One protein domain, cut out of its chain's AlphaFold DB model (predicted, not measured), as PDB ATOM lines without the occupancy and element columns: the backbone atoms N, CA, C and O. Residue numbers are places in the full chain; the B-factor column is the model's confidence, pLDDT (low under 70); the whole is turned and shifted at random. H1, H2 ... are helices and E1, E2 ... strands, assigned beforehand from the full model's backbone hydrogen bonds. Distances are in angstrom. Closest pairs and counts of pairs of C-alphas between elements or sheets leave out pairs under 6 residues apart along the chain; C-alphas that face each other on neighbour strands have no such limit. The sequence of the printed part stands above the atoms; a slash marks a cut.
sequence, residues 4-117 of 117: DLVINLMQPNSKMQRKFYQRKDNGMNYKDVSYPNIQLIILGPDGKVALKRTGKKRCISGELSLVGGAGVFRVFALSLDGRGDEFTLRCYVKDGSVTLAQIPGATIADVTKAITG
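Overview. This is residues 4 to 117 of the 117 residues of the protein "Hypothetical protein" of Spumella elongata (UniProt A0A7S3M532). Two antiparallel sheets of three strands, E4 E1 E6 and E3 E2 E5, lie face to face as a sandwich, with the short helix H2 packed on the second sheet, on its side away from the first. From one end of this body H1 and the link after it reach outward; in that link residues 21 to 22 pair antiparallel with residues 29 to 30. The printed part has 114 residues, with two named helices and six named strands in the order E1 H1 E2 E3 E4 E5 E6 H2; the class is mixed, helices and strands, and under half of the residues, 54, are in named elements. The whole is loose, with a radius of gyration of the C-alphas of 17.2 A, and elongated, spanning 59 by 32 by 22 A.

Arrangement. In the first sheet, E1, residues 4 to 10, is the inner strand between E4, residues 59 to 66, and E6, residues 88 to 94. N 7 and O 62 of E1 and E4 are 2.9 A apart, and N 8 and O 90 of E1 and E6 2.8 A, both within hydrogen-bond range. This sheet is twisted, with C-alphas up to 4.4 A off its best plane. In the second sheet, E2, residues 38 to 43, is the inner strand between E3, residues 49 to 55, and E5, residues 74 to 79. N 40 and O 53 of the hairpin E2 and E3 are 2.9 A apart, and N 41 and O 76 of E2 and E5 3.0 A, both within hydrogen-bond range. The facing parts of the two sheets are 9.4 A apart centre to centre, with strands at 26 degrees; the closest C-alphas of E3 and E4 are those of Arg 53 and Ile 60, 6.9 A. H2, residues 108 to 116, is on the second sheet at a height over the sheet of 9.4 A. It is only just over E2, with 3 of its 9 C-alphas falling on that strand, and runs across the strands at 72 degrees to E2 on the local plane. The closest C-alphas of E3 and H2 are those of Val 49 and Ala 114, 6.2 A. H1, residues 14 to 17, is on neither sheet and is apart from H2. In H2 every O i to N i+4 pair is within hydrogen-bond range; H1 is too short for such a pair.

Along the chain. E1 begins at C-alpha 4 (39.998, -29.833, 46.806) and is 19.4 A long; E4 is 22.0 A and E6 20.0 A. E2, E3 and E5 measure 16.6 A, 17.4 A and 16.7 A. H1 is 5.4 A long, and H2, 12.4 A, ends at C-alpha 116 (27.309, -53.303, 46.614).

Size, cuts and confidence. The C-alphas farthest apart are those of Asn 26 and Gly 68, 59.6 A. The links H1 to E2, 20 residues, and E6 to H2, 13 residues, are long. The printed part has no cut and ends at the chain's last residue. Its mean pLDDT is 87.2, with residues 18 to 19, 68 to 70 and 117 under 70.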
ATOM      1  N   ASP A   4      41.108 -29.544  45.897       89.69
ATOM      2  CA  ASP A   4      39.998 -29.833  46.806       89.69
ATOM      3  C   ASP A   4      38.660 -29.373  46.225       89.69
ATOM      4  O   ASP A   4      38.416 -28.187  45.981       89.69
ATOM      5  N   LEU A   5      37.759 -30.336  46.045       90.69
ATOM      6  CA  LEU A   5      36.375 -30.135  45.652       90.69
ATOM      7  C   LEU A   5      35.506 -29.981  46.893       90.69
ATOM      8  O   LEU A   5      35.396 -30.906  47.698       90.69
ATOM      9  N   VAL A   6      34.791 -28.868  46.997       93.75
ATOM     10  CA  VAL A   6      33.747 -28.691  48.003       93.75
ATOM     11  C   VAL A   6      32.384 -28.729  47.339       93.75
ATOM     12  O   VAL A   6      32.083 -27.971  46.414       93.75
ATOM     13  N   ILE A   7      31.516 -29.582  47.871       95.12
ATOM     14  CA  ILE A   7      30.156 -29.742  47.380       95.12
ATOM     15  C   ILE A   7      29.140 -29.566  48.502       95.12
ATOM     16  O   ILE A   7      29.356 -29.965  49.646       95.12
ATOM     17  N   ASN A   8      28.013 -28.946  48.170       95.69
ATOM     18  CA  ASN A   8      26.925 -28.672  49.092       95.69
ATOM     19  C   ASN A   8      25.611 -29.089  48.449       95.69
ATOM     20  O   ASN A   8      25.235 -28.558  47.404       95.69
ATOM     21  N   LEU A   9      24.903 -30.002  49.103       95.88
ATOM     22  CA  LEU A   9      23.532 -30.354  48.782       95.88
ATOM     23  C   LEU A   9      22.600 -29.623  49.745       95.88
ATOM     24  O   LEU A   9      22.614 -29.879  50.951       95.88
ATOM     25  N   MET A  10      21.803 -28.703  49.213       94.88
ATOM     26  CA  MET A  10      20.926 -27.839  49.994       94.88
ATOM     27  C   MET A  10      19.463 -28.116  49.683       94.88
ATOM     28  O   MET A  10      19.060 -28.197  48.529       94.88
ATOM     29  N   GLN A  11      18.664 -28.184  50.736       92.38
ATOM     30  CA  GLN A  11      17.214 -28.190  50.684       92.38
ATOM     31  C   GLN A  11      16.692 -26.759  50.851       92.38
ATOM     32  O   GLN A  11      17.322 -25.934  51.542       92.38
ATOM     33  N   PRO A  12      15.506 -26.463  50.310       89.12
ATOM     34  CA  PRO A  12      14.794 -25.249  50.638       89.12
ATOM     35  C   PRO A  12      14.609 -25.062  52.145       89.12
ATOM     36  O   PRO A  12      14.601 -26.005  52.943       89.12
ATOM     37  N   ASN A  13      14.461 -23.810  52.571       87.12
ATOM     38  CA  ASN A  13      14.276 -23.518  53.984       87.12
ATOM     39  C   ASN A  13      12.881 -23.976  54.445       87.12
ATOM     40  O   ASN A  13      11.889 -23.292  54.189       87.12
ATOM     41  N   SER A  14      12.813 -25.099  55.173       81.31
ATOM     42  CA  SER A  14      11.565 -25.672  55.709       81.31
ATOM     43  C   SER A  14      10.746 -24.665  56.524       81.31
ATOM     44  O   SER A  14       9.516 -24.687  56.494       81.31
ATOM     45  N   LYS A  15      11.417 -23.718  57.194       78.19
ATOM     46  CA  LYS A  15      10.765 -22.645  57.953       78.19
ATOM     47  C   LYS A  15      10.016 -21.653  57.058       78.19
ATOM     48  O   LYS A  15       9.050 -21.057  57.526       78.19
ATOM     49  N   MET A  16      10.430 -21.472  55.804       77.44
ATOM     50  CA  MET A  16       9.821 -20.518  54.869       77.44
ATOM     51  C   MET A  16       8.751 -21.151  53.973       77.44
ATOM     52  O   MET A  16       7.778 -20.481  53.657       77.44
ATOM     53  N   GLN A  17       8.893 -22.423  53.588       70.06
ATOM     54  CA  GLN A  17       8.028 -23.028  52.563       70.06
ATOM     55  C   GLN A  17       6.749 -23.714  53.075       70.06
ATOM     56  O   GLN A  17       5.827 -23.937  52.295       70.06
ATOM     57  N   ARG A  18       6.659 -24.091  54.358       68.38
ATOM     58  CA  ARG A  18       5.557 -24.949  54.837       68.38
ATOM     59  C   ARG A  18       4.393 -24.188  55.473       68.38
ATOM     60  O   ARG A  18       4.588 -23.239  56.237       68.38
ATOM     61  N   LYS A  19       3.183 -24.673  55.174       66.75
ATOM     62  CA  LYS A  19       1.891 -24.175  55.667       66.75
ATOM     63  C   LYS A  19       1.613 -24.685  57.087       66.75
ATOM     64  O   LYS A  19       2.026 -25.788  57.443       66.75
ATOM     65  N   PHE A  20       0.924 -23.880  57.892       76.44
ATOM     66  CA  PHE A  20       0.405 -24.317  59.189       76.44
ATOM     67  C   PHE A  20      -0.673 -25.380  58.986       76.44
ATOM     68  O   PHE A  20      -1.450 -25.298  58.036       76.44
ATOM     69  N   TYR A  21      -0.736 -26.349  59.894       77.06
ATOM     70  CA  TYR A  21      -1.874 -27.254  59.996       77.06
ATOM     71  C   TYR A  21      -2.316 -27.365  61.452       77.06
ATOM     72  O   TYR A  21      -1.505 -27.250  62.374       77.06
ATOM     73  N   GLN A  22      -3.610 -27.582  61.657       81.50
ATOM     74  CA  GLN A  22      -4.142 -27.882  62.979       81.50
ATOM     75  C   GLN A  22      -3.887 -29.346  63.306       81.50
ATOM     76  O   GLN A  22      -4.165 -30.238  62.497       81.50
ATOM     77  N   ARG A  23      -3.340 -29.606  64.491       79.69
ATOM     78  CA  ARG A  23      -3.198 -30.980  64.958       79.69
ATOM     79  C   ARG A  23      -4.559 -31.538  65.378       79.69
ATOM     80  O   ARG A  23      -5.367 -30.838  65.980       79.69
ATOM     81  N   LYS A  24      -4.795 -32.816  65.064       83.12
ATOM     82  CA  LYS A  24      -6.065 -33.505  65.357       83.12
ATOM     83  C   LYS A  24      -6.276 -33.794  66.848       83.12
ATOM     84  O   LYS A  24      -7.404 -34.025  67.252       83.12
ATOM     85  N   ASP A  25      -5.203 -33.820  67.633       85.62
ATOM     86  CA  ASP A  25      -5.191 -34.193  69.051       85.62
ATOM     87  C   ASP A  25      -5.567 -33.034  69.986       85.62
ATOM     88  O   ASP A  25      -6.265 -33.251  70.970       85.62
ATOM     89  N   ASN A  26      -5.122 -31.810  69.695       86.56
ATOM     90  CA  ASN A  26      -5.323 -30.657  70.580       86.56
ATOM     91  C   ASN A  26      -5.778 -29.371  69.870       86.56
ATOM     92  O   ASN A  26      -5.858 -28.323  70.505       86.56
ATOM     93  N   GLY A  27      -6.035 -29.419  68.557       84.56
ATOM     94  CA  GLY A  27      -6.497 -28.269  67.771       84.56
ATOM     95  C   GLY A  27      -5.465 -27.147  67.599       84.56
ATOM     96  O   GLY A  27      -5.754 -26.143  66.949       84.56
ATOM     97  N   MET A  28      -4.251 -27.298  68.141       84.38
ATOM     98  CA  MET A  28      -3.218 -26.269  68.072       84.38
ATOM     99  C   MET A  28      -2.619 -26.192  66.669       84.38
ATOM    100  O   MET A  28      -2.384 -27.204  66.002       84.38
ATOM    101  N   ASN A  29      -2.303 -24.968  66.247       82.31
ATOM    102  CA  ASN A  29      -1.562 -24.732  65.016       82.31
ATOM    103  C   ASN A  29      -0.120 -25.199  65.192       82.31
ATOM    104  O   ASN A  29       0.624 -24.680  66.024       82.31
ATOM    105  N   TYR A  30       0.286 -26.166  64.380       79.19
ATOM    106  CA  TYR A  30       1.650 -26.656  64.348       79.19
ATOM    107  C   TYR A  30       2.275 -26.438  62.977       79.19
ATOM    108  O   TYR A  30       1.618 -26.479  61.934       79.19
ATOM    109  N   LYS A  31       3.585 -26.206  63.000       76.50
ATOM    110  CA  LYS A  31       4.415 -26.066  61.813       76.50
ATOM    111  C   LYS A  31       5.523 -27.108  61.873       76.50
ATOM    112  O   LYS A  31       6.441 -26.986  62.682       76.50
ATOM    113  N   ASP A  32       5.436 -28.129  61.020       78.38
ATOM    114  CA  ASP A  32       6.508 -29.119  60.887       78.38
ATOM    115  C   ASP A  32       7.718 -28.487  60.189       78.38
ATOM    116  O   ASP A  32       7.711 -28.255  58.976       78.38
ATOM    117  N   VAL A  33       8.761 -28.231  60.975       83.75
ATOM    118  CA  VAL A  33      10.034 -27.659  60.518       83.75
ATOM    119  C   VAL A  33      11.112 -28.717  60.269       83.75
ATOM    120  O   VAL A  33      12.250 -28.359  59.958       83.75
ATOM    121  N   SER A  34      10.778 -30.006  60.392       87.19
ATOM    122  CA  SER A  34      11.726 -31.090  60.141       87.19
ATOM    123  C   SER A  34      12.171 -31.119  58.679       87.19
ATOM    124  O   SER A  34      11.375 -30.965  57.747       87.19
ATOM    125  N   TYR A  35      13.472 -31.320  58.482       89.38
ATOM    126  CA  TYR A  35      14.046 -31.507  57.157       89.38
ATOM    127  C   TYR A  35      13.905 -32.971  56.714       89.38
ATOM    128  O   TYR A  35      14.126 -33.868  57.536       89.38
ATOM    129  N   PRO A  36      13.583 -33.215  55.431       90.56
ATOM    130  CA  PRO A  36      13.723 -34.525  54.802       90.56
ATOM    131  C   PRO A  36      15.114 -35.126  54.993       90.56
ATOM    132  O   PRO A  36      16.113 -34.402  55.110       90.56
ATOM    133  N   ASN A  37      15.175 -36.455  55.007       93.94
ATOM    134  CA  ASN A  37      16.429 -37.191  55.023       93.94
ATOM    135  C   ASN A  37      17.036 -37.233  53.619       93.94
ATOM    136  O   ASN A  37      16.604 -38.013  52.769       93.94
ATOM    137  N   ILE A  38      18.052 -36.408  53.392       94.88
ATOM    138  CA  ILE A  38      18.743 -36.333  52.106       94.88
ATOM    139  C   ILE A  38      20.082 -37.052  52.154       94.88
ATOM    140  O   ILE A  38      20.706 -37.191  53.211       94.88
ATOM    141  N   GLN A  39      20.540 -37.484  50.986       94.81
ATOM    142  CA  GLN A  39      21.820 -38.143  50.810       94.81
ATOM    143  C   GLN A  39      22.563 -37.565  49.606       94.81
ATOM    144  O   GLN A  39      22.012 -37.426  48.519       94.81
ATOM    145  N   LEU A  40      23.829 -37.237  49.839       95.69
ATOM    146  CA  LEU A  40      24.787 -36.794  48.840       95.69
ATOM    147  C   LEU A  40      25.780 -37.929  48.600       95.69
ATOM    148  O   LEU A  40      26.409 -38.405  49.553       95.69
ATOM    149  N   ILE A  41      25.921 -38.342  47.345       95.44
ATOM    150  CA  ILE A  41      26.897 -39.346  46.915       95.44
ATOM    151  C   ILE A  41      27.716 -38.769  45.770       95.44
ATOM    152  O   ILE A  41      27.155 -38.204  44.835       95.44
ATOM    153  N   ILE A  42      29.032 -38.933  45.840       93.31
ATOM    154  CA  ILE A  42      29.950 -38.660  44.737       93.31
ATOM    155  C   ILE A  42      30.597 -39.979  44.342       93.31
ATOM    156  O   ILE A  42      31.192 -40.649  45.189       93.31
ATOM    157  N   LEU A  43      30.487 -40.333  43.066       92.69
ATOM    158  CA  LEU A  43      31.241 -41.425  42.466       92.69
ATOM    159  C   LEU A  43      32.478 -40.868  41.766       92.69
ATOM    160  O   LEU A  43      32.388 -39.860  41.056       92.69
ATOM    161  N   GLY A  44      33.610 -41.532  41.977       90.94
ATOM    162  CA  GLY A  44      34.851 -41.264  41.269       90.94
ATOM    163  C   GLY A  44      34.799 -41.715  39.804       90.94
ATOM    164  O   GLY A  44      33.865 -42.415  39.396       90.94
ATOM    165  N   PRO A  45      35.815 -41.354  39.001       89.50
ATOM    166  CA  PRO A  45      35.954 -41.809  37.615       89.50
ATOM    167  C   PRO A  45      36.065 -43.335  37.483       89.50
ATOM    168  O   PRO A  45      35.722 -43.895  36.446       89.50
ATOM    169  N   ASP A  46      36.512 -44.006  38.544       88.94
ATOM    170  CA  ASP A  46      36.591 -45.463  38.672       88.94
ATOM    171  C   ASP A  46      35.235 -46.125  38.989       88.94
ATOM    172  O   ASP A  46      35.145 -47.347  39.095       88.94
ATOM    173  N   GLY A  47      34.176 -45.326  39.148       89.12
ATOM    174  CA  GLY A  47      32.838 -45.783  39.504       89.12
ATOM    175  C   GLY A  47      32.656 -46.107  40.987       89.12
ATOM    176  O   GLY A  47      31.563 -46.521  41.368       89.12
ATOM    177  N   LYS A  48      33.675 -45.907  41.834       90.31
ATOM    178  CA  LYS A  48      33.585 -46.168  43.275       90.31
ATOM    179  C   LYS A  48      33.062 -44.956  44.030       90.31
ATOM    180  O   LYS A  48      33.151 -43.818  43.574       90.31
ATOM    181  N   VAL A  49      32.522 -45.191  45.223       93.25
ATOM    182  CA  VAL A  49      32.053 -44.113  46.101       93.25
ATOM    183  C   VAL A  49      33.247 -43.335  46.656       93.25
ATOM    184  O   VAL A  49      33.964 -43.824  47.524       93.25
ATOM    185  N   ALA A  50      33.417 -42.098  46.195       92.25
ATOM    186  CA  ALA A  50      34.432 -41.173  46.692       92.25
ATOM    187  C   ALA A  50      33.949 -40.413  47.939       92.25
ATOM    188  O   ALA A  50      34.710 -40.149  48.865       92.25
ATOM    189  N   LEU A  51      32.655 -40.080  47.993       94.12
ATOM    190  CA  LEU A  51      32.042 -39.416  49.140       94.12
ATOM    191  C   LEU A  51      30.600 -39.891  49.317       94.12
ATOM    192  O   LEU A  51      29.832 -39.953  48.362       94.12
ATOM    193  N   LYS A  52      30.205 -40.143  50.566       95.69
ATOM    194  CA  LYS A  52      28.810 -40.365  50.955       95.69
ATOM    195  C   LYS A  52      28.499 -39.610  52.240       95.69
ATOM    196  O   LYS A  52      29.227 -39.717  53.231       95.69
ATOM    197  N   ARG A  53      27.418 -38.832  52.230       96.50
ATOM    198  CA  ARG A  53      26.909 -38.094  53.395       96.50
ATOM    199  C   ARG A  53      25.387 -38.173  53.435       96.50
ATOM    200  O   ARG A  53      24.731 -38.214  52.400       96.50
ATOM    201  N   THR A  54      24.805 -38.232  54.628       95.94
ATOM    202  CA  THR A  54      23.354 -38.389  54.816       95.94
ATOM    203  C   THR A  54      22.899 -37.643  56.058       95.94
ATOM    204  O   THR A  54      23.650 -37.544  57.029       95.94
ATOM    205  N   GLY A  55      21.683 -37.102  56.038       94.44
ATOM    206  CA  GLY A  55      21.132 -36.430  57.203       94.44
ATOM    207  C   GLY A  55      19.839 -35.663  56.960       94.44
ATOM    208  O   GLY A  55      19.495 -35.268  55.850       94.44
ATOM    209  N   LYS A  56      19.156 -35.382  58.072       93.50
ATOM    210  CA  LYS A  56      17.934 -34.570  58.149       93.50
ATOM    211  C   LYS A  56      18.266 -33.103  58.428       93.50
ATOM    212  O   LYS A  56      17.865 -32.539  59.444       93.50
ATOM    213  N   LYS A  57      19.085 -32.497  57.567       92.38
ATOM    214  CA  LYS A  57      19.555 -31.107  57.701       92.38
ATOM    215  C   LYS A  57      19.247 -30.322  56.436       92.38
ATOM    216  O   LYS A  57      19.199 -30.892  55.352       92.38
ATOM    217  N   ARG A  58      19.131 -28.996  56.566       91.81
ATOM    218  CA  ARG A  58      18.995 -28.095  55.412       91.81
ATOM    219  C   ARG A  58      20.123 -28.278  54.402       91.81
ATOM    220  O   ARG A  58      19.872 -28.218  53.213       91.81
ATOM    221  N   CYS A  59      21.353 -28.430  54.879       94.81
ATOM    222  CA  CYS A  59      22.535 -28.539  54.040       94.81
ATOM    223  C   CYS A  59      23.375 -29.728  54.496       94.81
ATOM    224  O   CYS A  59      23.581 -29.921  55.699       94.81
ATOM    225  N   ILE A  60      23.857 -30.495  53.525       96.06
ATOM    226  CA  ILE A  60      24.911 -31.484  53.696       96.06
ATOM    227  C   ILE A  60      26.070 -31.071  52.804       96.06
ATOM    228  O   ILE A  60      25.897 -30.911  51.597       96.06
ATOM    229  N   SER A  61      27.241 -30.925  53.406       95.88
ATOM    230  CA  SER A  61      28.474 -30.585  52.714       95.88
ATOM    231  C   SER A  61      29.473 -31.734  52.767       95.88
ATOM    232  O   SER A  61      29.422 -32.602  53.648       95.88
ATOM    233  N   GLY A  62      30.393 -31.732  51.815       94.31
ATOM    234  CA  GLY A  62      31.573 -32.572  51.855       94.31
ATOM    235  C   GLY A  62      32.703 -31.966  51.052       94.31
ATOM    236  O   GLY A  62      32.476 -31.182  50.131       94.31
ATOM    237  N   GLU A  63      33.907 -32.344  51.445       93.06
ATOM    238  CA  GLU A  63      35.153 -31.964  50.804       93.06
ATOM    239  C   GLU A  63      35.850 -33.243  50.346       93.06
ATOM    240  O   GLU A  63      35.828 -34.252  51.060       93.06
ATOM    241  N   LEU A  64      36.371 -33.219  49.125       90.50
ATOM    242  CA  LEU A  64      37.008 -34.351  48.470       90.50
ATOM    243  C   LEU A  64      38.269 -33.863  47.760       90.50
ATOM    244  O   LEU A  64      38.177 -33.030  46.860       90.50
ATOM    245  N   SER A  65      39.418 -34.429  48.114       89.12
ATOM    246  CA  SER A  65      40.665 -34.184  47.394       89.12
ATOM    247  C   SER A  65      40.687 -34.998  46.099       89.12
ATOM    248  O   SER A  65      40.555 -36.225  46.106       89.12
ATOM    249  N   LEU A  66      40.822 -34.307  44.972       85.00
ATOM    250  CA  LEU A  66      40.847 -34.882  43.632       85.00
ATOM    251  C   LEU A  66      42.291 -35.222  43.252       85.00
ATOM    252  O   LEU A  66      42.973 -34.442  42.585       85.00
ATOM    253  N   VAL A  67      42.759 -36.390  43.693       75.50
ATOM    254  CA  VAL A  67      44.123 -36.856  43.408       75.50
ATOM    255  C   VAL A  67      44.303 -37.031  41.898       75.50
ATOM    256  O   VAL A  67      43.605 -37.823  41.265       75.50
ATOM    257  N   GLY A  68      45.222 -36.262  41.311       68.94
ATOM    258  CA  GLY A  68      45.494 -36.267  39.869       68.94
ATOM    259  C   GLY A  68      44.599 -35.359  39.013       68.94
ATOM    260  O   GLY A  68      44.814 -35.302  37.804       68.94
ATOM    261  N   GLY A  69      43.633 -34.639  39.605       64.19
ATOM    262  CA  GLY A  69      42.881 -33.518  39.007       64.19
ATOM    263  C   GLY A  69      42.000 -33.804  37.776       64.19
ATOM    264  O   GLY A  69      41.159 -32.979  37.426       64.19
ATOM    265  N   ALA A  70      42.154 -34.952  37.118       66.81
ATOM    266  CA  ALA A  70      41.499 -35.275  35.858       66.81
ATOM    267  C   ALA A  70      40.444 -36.374  36.037       66.81
ATOM    268  O   ALA A  70      40.734 -37.471  36.512       66.81
ATOM    269  N   GLY A  71      39.215 -36.100  35.599       83.62
ATOM    270  CA  GLY A  71      38.183 -37.122  35.479       83.62
ATOM    271  C   GLY A  71      36.763 -36.594  35.627       83.62
ATOM    272  O   GLY A  71      36.525 -35.472  36.067       83.62
ATOM    273  N   VAL A  72      35.803 -37.438  35.256       89.06
ATOM    274  CA  VAL A  72      34.378 -37.152  35.421       89.06
ATOM    275  C   VAL A  72      33.905 -37.775  36.725       89.06
ATOM    276  O   VAL A  72      33.840 -38.996  36.852       89.06
ATOM    277  N   PHE A  73      33.537 -36.923  37.675       90.69
ATOM    278  CA  PHE A  73      32.870 -37.327  38.906       90.69
ATOM    279  C   PHE A  73      31.360 -37.237  38.717       90.69
ATOM    280  O   PHE A  73      30.854 -36.317  38.069       90.69
ATOM    281  N   ARG A  74      30.620 -38.186  39.288       92.19
ATOM    282  CA  ARG A  74      29.153 -38.197  39.218       92.19
ATOM    283  C   ARG A  74      28.582 -37.876  40.579       92.19
ATOM    284  O   ARG A  74      28.920 -38.533  41.560       92.19
ATOM    285  N   VAL A  75      27.701 -36.887  40.635       93.31
ATOM    286  CA  VAL A  75      27.064 -36.463  41.879       93.31
ATOM    287  C   VAL A  75      25.607 -36.895  41.871       93.31
ATOM    288  O   VAL A  75      24.869 -36.580  40.942       93.31
ATOM    289  N   PHE A  76      25.188 -37.566  42.938       93.75
ATOM    290  CA  PHE A  76      23.811 -37.972  43.164       93.75
ATOM    291  C   PHE A  76      23.265 -37.281  44.409       93.75
ATOM    292  O   PHE A  76      23.886 -37.288  45.477       93.75
ATOM    293  N   ALA A  77      22.079 -36.702  44.256       93.50
ATOM    294  CA  ALA A  77      21.291 -36.104  45.318       93.50
ATOM    295  C   ALA A  77      20.011 -36.925  45.486       93.50
ATOM    296  O   ALA A  77      19.192 -36.985  44.573       93.50
ATOM    297  N   LEU A  78      19.857 -37.583  46.634       91.94
ATOM    298  CA  LEU A  78      18.762 -38.519  46.885       91.94
ATOM    299  C   LEU A  78      17.902 -38.062  48.065       91.94
ATOM    300  O   LEU A  78      18.415 -37.587  49.079       91.94
ATOM    301  N   SER A  79      16.593 -38.272  47.935       91.38
ATOM    302  CA  SER A  79      15.580 -38.106  48.982       91.38
ATOM    303  C   SER A  79      15.227 -39.489  49.530       91.38
ATOM    304  O   SER A  79      14.521 -40.250  48.873       91.38
ATOM    305  N   LEU A  80      15.756 -39.864  50.697       90.00
ATOM    306  CA  LEU A  80      15.624 -41.241  51.200       90.00
ATOM    307  C   LEU A  80      14.245 -41.543  51.791       90.00
ATOM    308  O   LEU A  80      13.857 -42.701  51.889       90.00
ATOM    309  N   ASP A  81      13.524 -40.512  52.222       89.12
ATOM    310  CA  ASP A  81      12.184 -40.623  52.798       89.12
ATOM    311  C   ASP A  81      11.082 -40.136  51.843       89.12
ATOM    312  O   ASP A  81       9.921 -40.062  52.242       89.12
ATOM    313  N   GLY A  82      11.438 -39.771  50.605       84.25
ATOM    314  CA  GLY A  82      10.511 -39.238  49.604       84.25
ATOM    315  C   GLY A  82       9.927 -37.864  49.947       84.25
ATOM    316  O   GLY A  82       9.014 -37.410  49.266       84.25
ATOM    317  N   ARG A  83      10.412 -37.188  51.002       82.75
ATOM    318  CA  ARG A  83       9.871 -35.891  51.450       82.75
ATOM    319  C   ARG A  83      10.598 -34.680  50.867       82.75
ATOM    320  O   ARG A  83      10.107 -33.562  51.018       82.75
ATOM    321  N   GLY A  84      11.793 -34.877  50.320       77.50
ATOM    322  CA  GLY A  84      12.534 -33.868  49.564       77.50
ATOM    323  C   GLY A  84      12.109 -33.867  48.098       77.50
ATOM    324  O   GLY A  84      12.013 -34.943  47.512       77.50
ATOM    325  N   ASP A  85      11.870 -32.673  47.556       73.81
ATOM    326  CA  ASP A  85      11.329 -32.445  46.206       73.81
ATOM    327  C   ASP A  85      12.312 -31.616  45.361       73.81
ATOM    328  O   ASP A  85      12.768 -32.036  44.302       73.81
ATOM    329  N   GLU A  86      12.773 -30.488  45.909       86.56
ATOM    330  CA  GLU A  86      13.771 -29.626  45.274       86.56
ATOM    331  C   GLU A  86      15.088 -29.633  46.045       86.56
ATOM    332  O   GLU A  86      15.111 -29.517  47.276       86.56
ATOM    333  N   PHE A  87      16.201 -29.683  45.311       89.50
ATOM    334  CA  PHE A  87      17.539 -29.529  45.865       89.50
ATOM    335  C   PHE A  87      18.359 -28.531  45.054       89.50
ATOM    336  O   PHE A  87      18.279 -28.472  43.830       89.50
ATOM    337  N   THR A  88      19.213 -27.781  45.739       93.00
ATOM    338  CA  THR A  88      20.261 -26.980  45.111       93.00
ATOM    339  C   THR A  88      21.602 -27.637  45.375       93.00
ATOM    340  O   THR A  88      22.004 -27.803  46.528       93.00
ATOM    341  N   LEU A  89      22.309 -27.978  44.302       93.69
ATOM    342  CA  LEU A  89      23.687 -28.431  44.370       93.69
ATOM    343  C   LEU A  89      24.615 -27.244  44.115       93.69
ATOM    344  O   LEU A  89      24.484 -26.556  43.105       93.69
ATOM    345  N   ARG A  90      25.562 -27.005  45.020       93.25
ATOM    346  CA  ARG A  90      26.625 -26.017  44.826       93.25
ATOM    347  C   ARG A  90      27.971 -26.703  44.897       93.25
ATOM    348  O   ARG A  90      28.235 -27.432  45.846       93.25
ATOM    349  N   CYS A  91      28.810 -26.426  43.916       92.25
ATOM    350  CA  CYS A  91      30.118 -27.029  43.758       92.25
ATOM    351  C   CYS A  91      31.149 -25.920  43.538       92.25
ATOM    352  O   CYS A  91      30.868 -24.973  42.802       92.25
ATOM    353  N   TYR A  92      32.300 -26.016  44.194       90.75
ATOM    354  CA  TYR A  92      33.460 -25.179  43.912       90.75
ATOM    355  C   TYR A  92      34.744 -25.956  44.183       90.75
ATOM    356  O   TYR A  92      34.747 -26.921  44.947       90.75
ATOM    357  N   VAL A  93      35.822 -25.528  43.542       90.06
ATOM    358  CA  VAL A  93      37.140 -26.148  43.639       90.06
ATOM    359  C   VAL A  93      38.121 -25.097  44.138       90.06
ATOM    360  O   VAL A  93      38.067 -23.951  43.689       90.06
ATOM    361  N   LYS A  94      38.973 -25.463  45.096       88.75
ATOM    362  CA  LYS A  94      40.082 -24.614  45.546       88.75
ATOM    363  C   LYS A  94      41.224 -24.764  44.550       88.75
ATOM    364  O   LYS A  94      41.585 -25.888  44.252       88.75
ATOM    365  N   ASP A  95      41.754 -23.665  44.026       84.31
ATOM    366  CA  ASP A  95      42.920 -23.679  43.125       84.31
ATOM    367  C   ASP A  95      42.719 -24.471  41.814       84.31
ATOM    368  O   ASP A  95      43.647 -25.047  41.254       84.31
ATOM    369  N   GLY A  96      41.494 -24.472  41.278       81.50
ATOM    370  CA  GLY A  96      41.181 -25.136  40.014       81.50
ATOM    371  C   GLY A  96      39.857 -24.693  39.401       81.50
ATOM    372  O   GLY A  96      39.219 -23.739  39.849       81.50
ATOM    373  N   SER A  97      39.427 -25.403  38.359       84.00
ATOM    374  CA  SER A  97      38.135 -25.188  37.708       84.00
ATOM    375  C   SER A  97      37.340 -26.487  37.636       84.00
ATOM    376  O   SER A  97      37.889 -27.585  37.572       84.00
ATOM    377  N   VAL A  98      36.015 -26.362  37.672       86.50
ATOM    378  CA  VAL A  98      35.095 -27.485  37.501       86.50
ATOM    379  C   VAL A  98      33.891 -27.026  36.704       86.50
ATOM    380  O   VAL A  98      33.408 -25.905  36.872       86.50
ATOM    381  N   THR A  99      33.377 -27.926  35.877       88.62
ATOM    382  CA  THR A  99      32.111 -27.737  35.179       88.62
ATOM    383  C   THR A  99      31.096 -28.703  35.758       88.62
ATOM    384  O   THR A  99      31.345 -29.905  35.842       88.62
ATOM    385  N   LEU A 100      29.938 -28.179  36.150       90.00
ATOM    386  CA  LEU A 100      28.806 -28.992  36.567       90.00
ATOM    387  C   LEU A 100      27.833 -29.120  35.393       90.00
ATOM    388  O   LEU A 100      27.339 -28.115  34.888       90.00
ATOM    389  N   ALA A 101      27.548 -30.352  34.985       91.00
ATOM    390  CA  ALA A 101      26.586 -30.652  33.934       91.00
ATOM    391  C   ALA A 101      25.635 -31.759  34.393       91.00
ATOM    392  O   ALA A 101      26.035 -32.694  35.089       91.00
ATOM    393  N   GLN A 102      24.368 -31.650  33.997       90.75
ATOM    394  CA  GLN A 102      23.404 -32.722  34.207       90.75
ATOM    395  C   GLN A 102      23.739 -33.894  33.280       90.75
ATOM    396  O   GLN A 102      24.030 -33.688  32.105       90.75
ATOM    397  N   ILE A 103      23.669 -35.118  33.806       89.19
ATOM    398  CA  ILE A 103      23.845 -36.350  33.031       89.19
ATOM    399  C   ILE A 103      22.451 -36.938  32.762       89.19
ATOM    400  O   ILE A 103      21.827 -37.446  33.699       89.19
ATOM    401  N   PRO A 104      21.922 -36.859  31.525       88.38
ATOM    402  CA  PRO A 104      20.623 -37.436  31.197       88.38
ATOM    403  C   PRO A 104      20.626 -38.955  31.382       88.38
ATOM    404  O   PRO A 104      21.601 -39.625  31.048       88.38
ATOM    405  N   GLY A 105      19.529 -39.505  31.905       85.44
ATOM    406  CA  GLY A 105      19.367 -40.952  32.067       85.44
ATOM    407  C   GLY A 105      20.194 -41.587  33.193       85.44
ATOM    408  O   GLY A 105      20.178 -42.807  33.312       85.44
ATOM    409  N   ALA A 106      20.884 -40.801  34.029       86.38
ATOM    410  CA  ALA A 106      21.516 -41.320  35.241       86.38
ATOM    411  C   ALA A 106      20.456 -41.932  36.171       86.38
ATOM    412  O   ALA A 106      19.408 -41.324  36.412       86.38
ATOM    413  N   THR A 107      20.721 -43.126  36.702       88.81
ATOM    414  CA  THR A 107      19.743 -43.853  37.524       88.81
ATOM    415  C   THR A 107      20.310 -44.202  38.890       88.81
ATOM    416  O   THR A 107      21.519 -44.241  39.106       88.81
ATOM    417  N   ILE A 108      19.426 -44.533  39.833       86.81
ATOM    418  CA  ILE A 108      19.858 -45.025  41.144       86.81
ATOM    419  C   ILE A 108      20.597 -46.372  41.054       86.81
ATOM    420  O   ILE A 108      21.339 -46.714  41.969       86.81
ATOM    421  N   ALA A 109      20.461 -47.117  39.949       87.81
ATOM    422  CA  ALA A 109      21.191 -48.365  39.742       87.81
ATOM    423  C   ALA A 109      22.713 -48.147  39.690       87.81
ATOM    424  O   ALA A 109      23.457 -48.991  40.190       87.81
ATOM    425  N   ASP A 110      23.169 -46.999  39.170       84.75
ATOM    426  CA  ASP A 110      24.588 -46.613  39.166       84.75
ATOM    427  C   ASP A 110      25.140 -46.530  40.595       84.75
ATOM    428  O   ASP A 110      26.235 -47.005  40.893       84.75
ATOM    429  N   VAL A 111      24.334 -45.969  41.497       87.69
ATOM    430  CA  VAL A 111      24.660 -45.839  42.916       87.69
ATOM    431  C   VAL A 111      24.631 -47.196  43.609       87.69
ATOM    432  O   VAL A 111      25.552 -47.515  44.356       87.69
ATOM    433  N   THR A 112      23.593 -48.002  43.370       88.81
ATOM    434  CA  THR A 112      23.473 -49.332  43.982       88.81
ATOM    435  C   THR A 112      24.673 -50.194  43.623       88.81
ATOM    436  O   THR A 112      25.313 -50.732  44.522       88.81
ATOM    437  N   LYS A 113      25.045 -50.238  42.336       89.00
ATOM    438  CA  LYS A 113      26.209 -50.987  41.853       89.00
ATOM    439  C   LYS A 113      27.502 -50.550  42.545       89.00
ATOM    440  O   LYS A 113      28.282 -51.410  42.934       89.00
ATOM    441  N   ALA A 114      27.700 -49.246  42.730       86.62
ATOM    442  CA  ALA A 114      28.890 -48.691  43.377       86.62
ATOM    443  C   ALA A 114      28.956 -48.928  44.897       86.62
ATOM    444  O   ALA A 114      30.023 -48.797  45.489       86.62
ATOM    445  N   ILE A 115      27.822 -49.208  45.550       84.44
ATOM    446  CA  ILE A 115      27.762 -49.489  46.993       84.44
ATOM    447  C   ILE A 115      27.889 -50.991  47.275       84.44
ATOM    448  O   ILE A 115      28.415 -51.361  48.323       84.44
ATOM    449  N   THR A 116      27.359 -51.847  46.397       79.50
ATOM    450  CA  THR A 116      27.309 -53.303  46.614       79.50
ATOM    451  C   THR A 116      28.457 -54.080  45.974       79.50
ATOM    452  O   THR A 116      28.656 -55.232  46.348       79.50
ATOM    453  N   GLY A 117      29.131 -53.504  44.975       56.34
ATOM    454  CA  GLY A 117      30.281 -54.101  44.284       56.34
ATOM    455  C   GLY A 117      31.602 -53.576  44.817       56.34
ATOM    456  O   GLY A 117      32.558 -54.377  44.842       56.34
TER     457      GLY A 117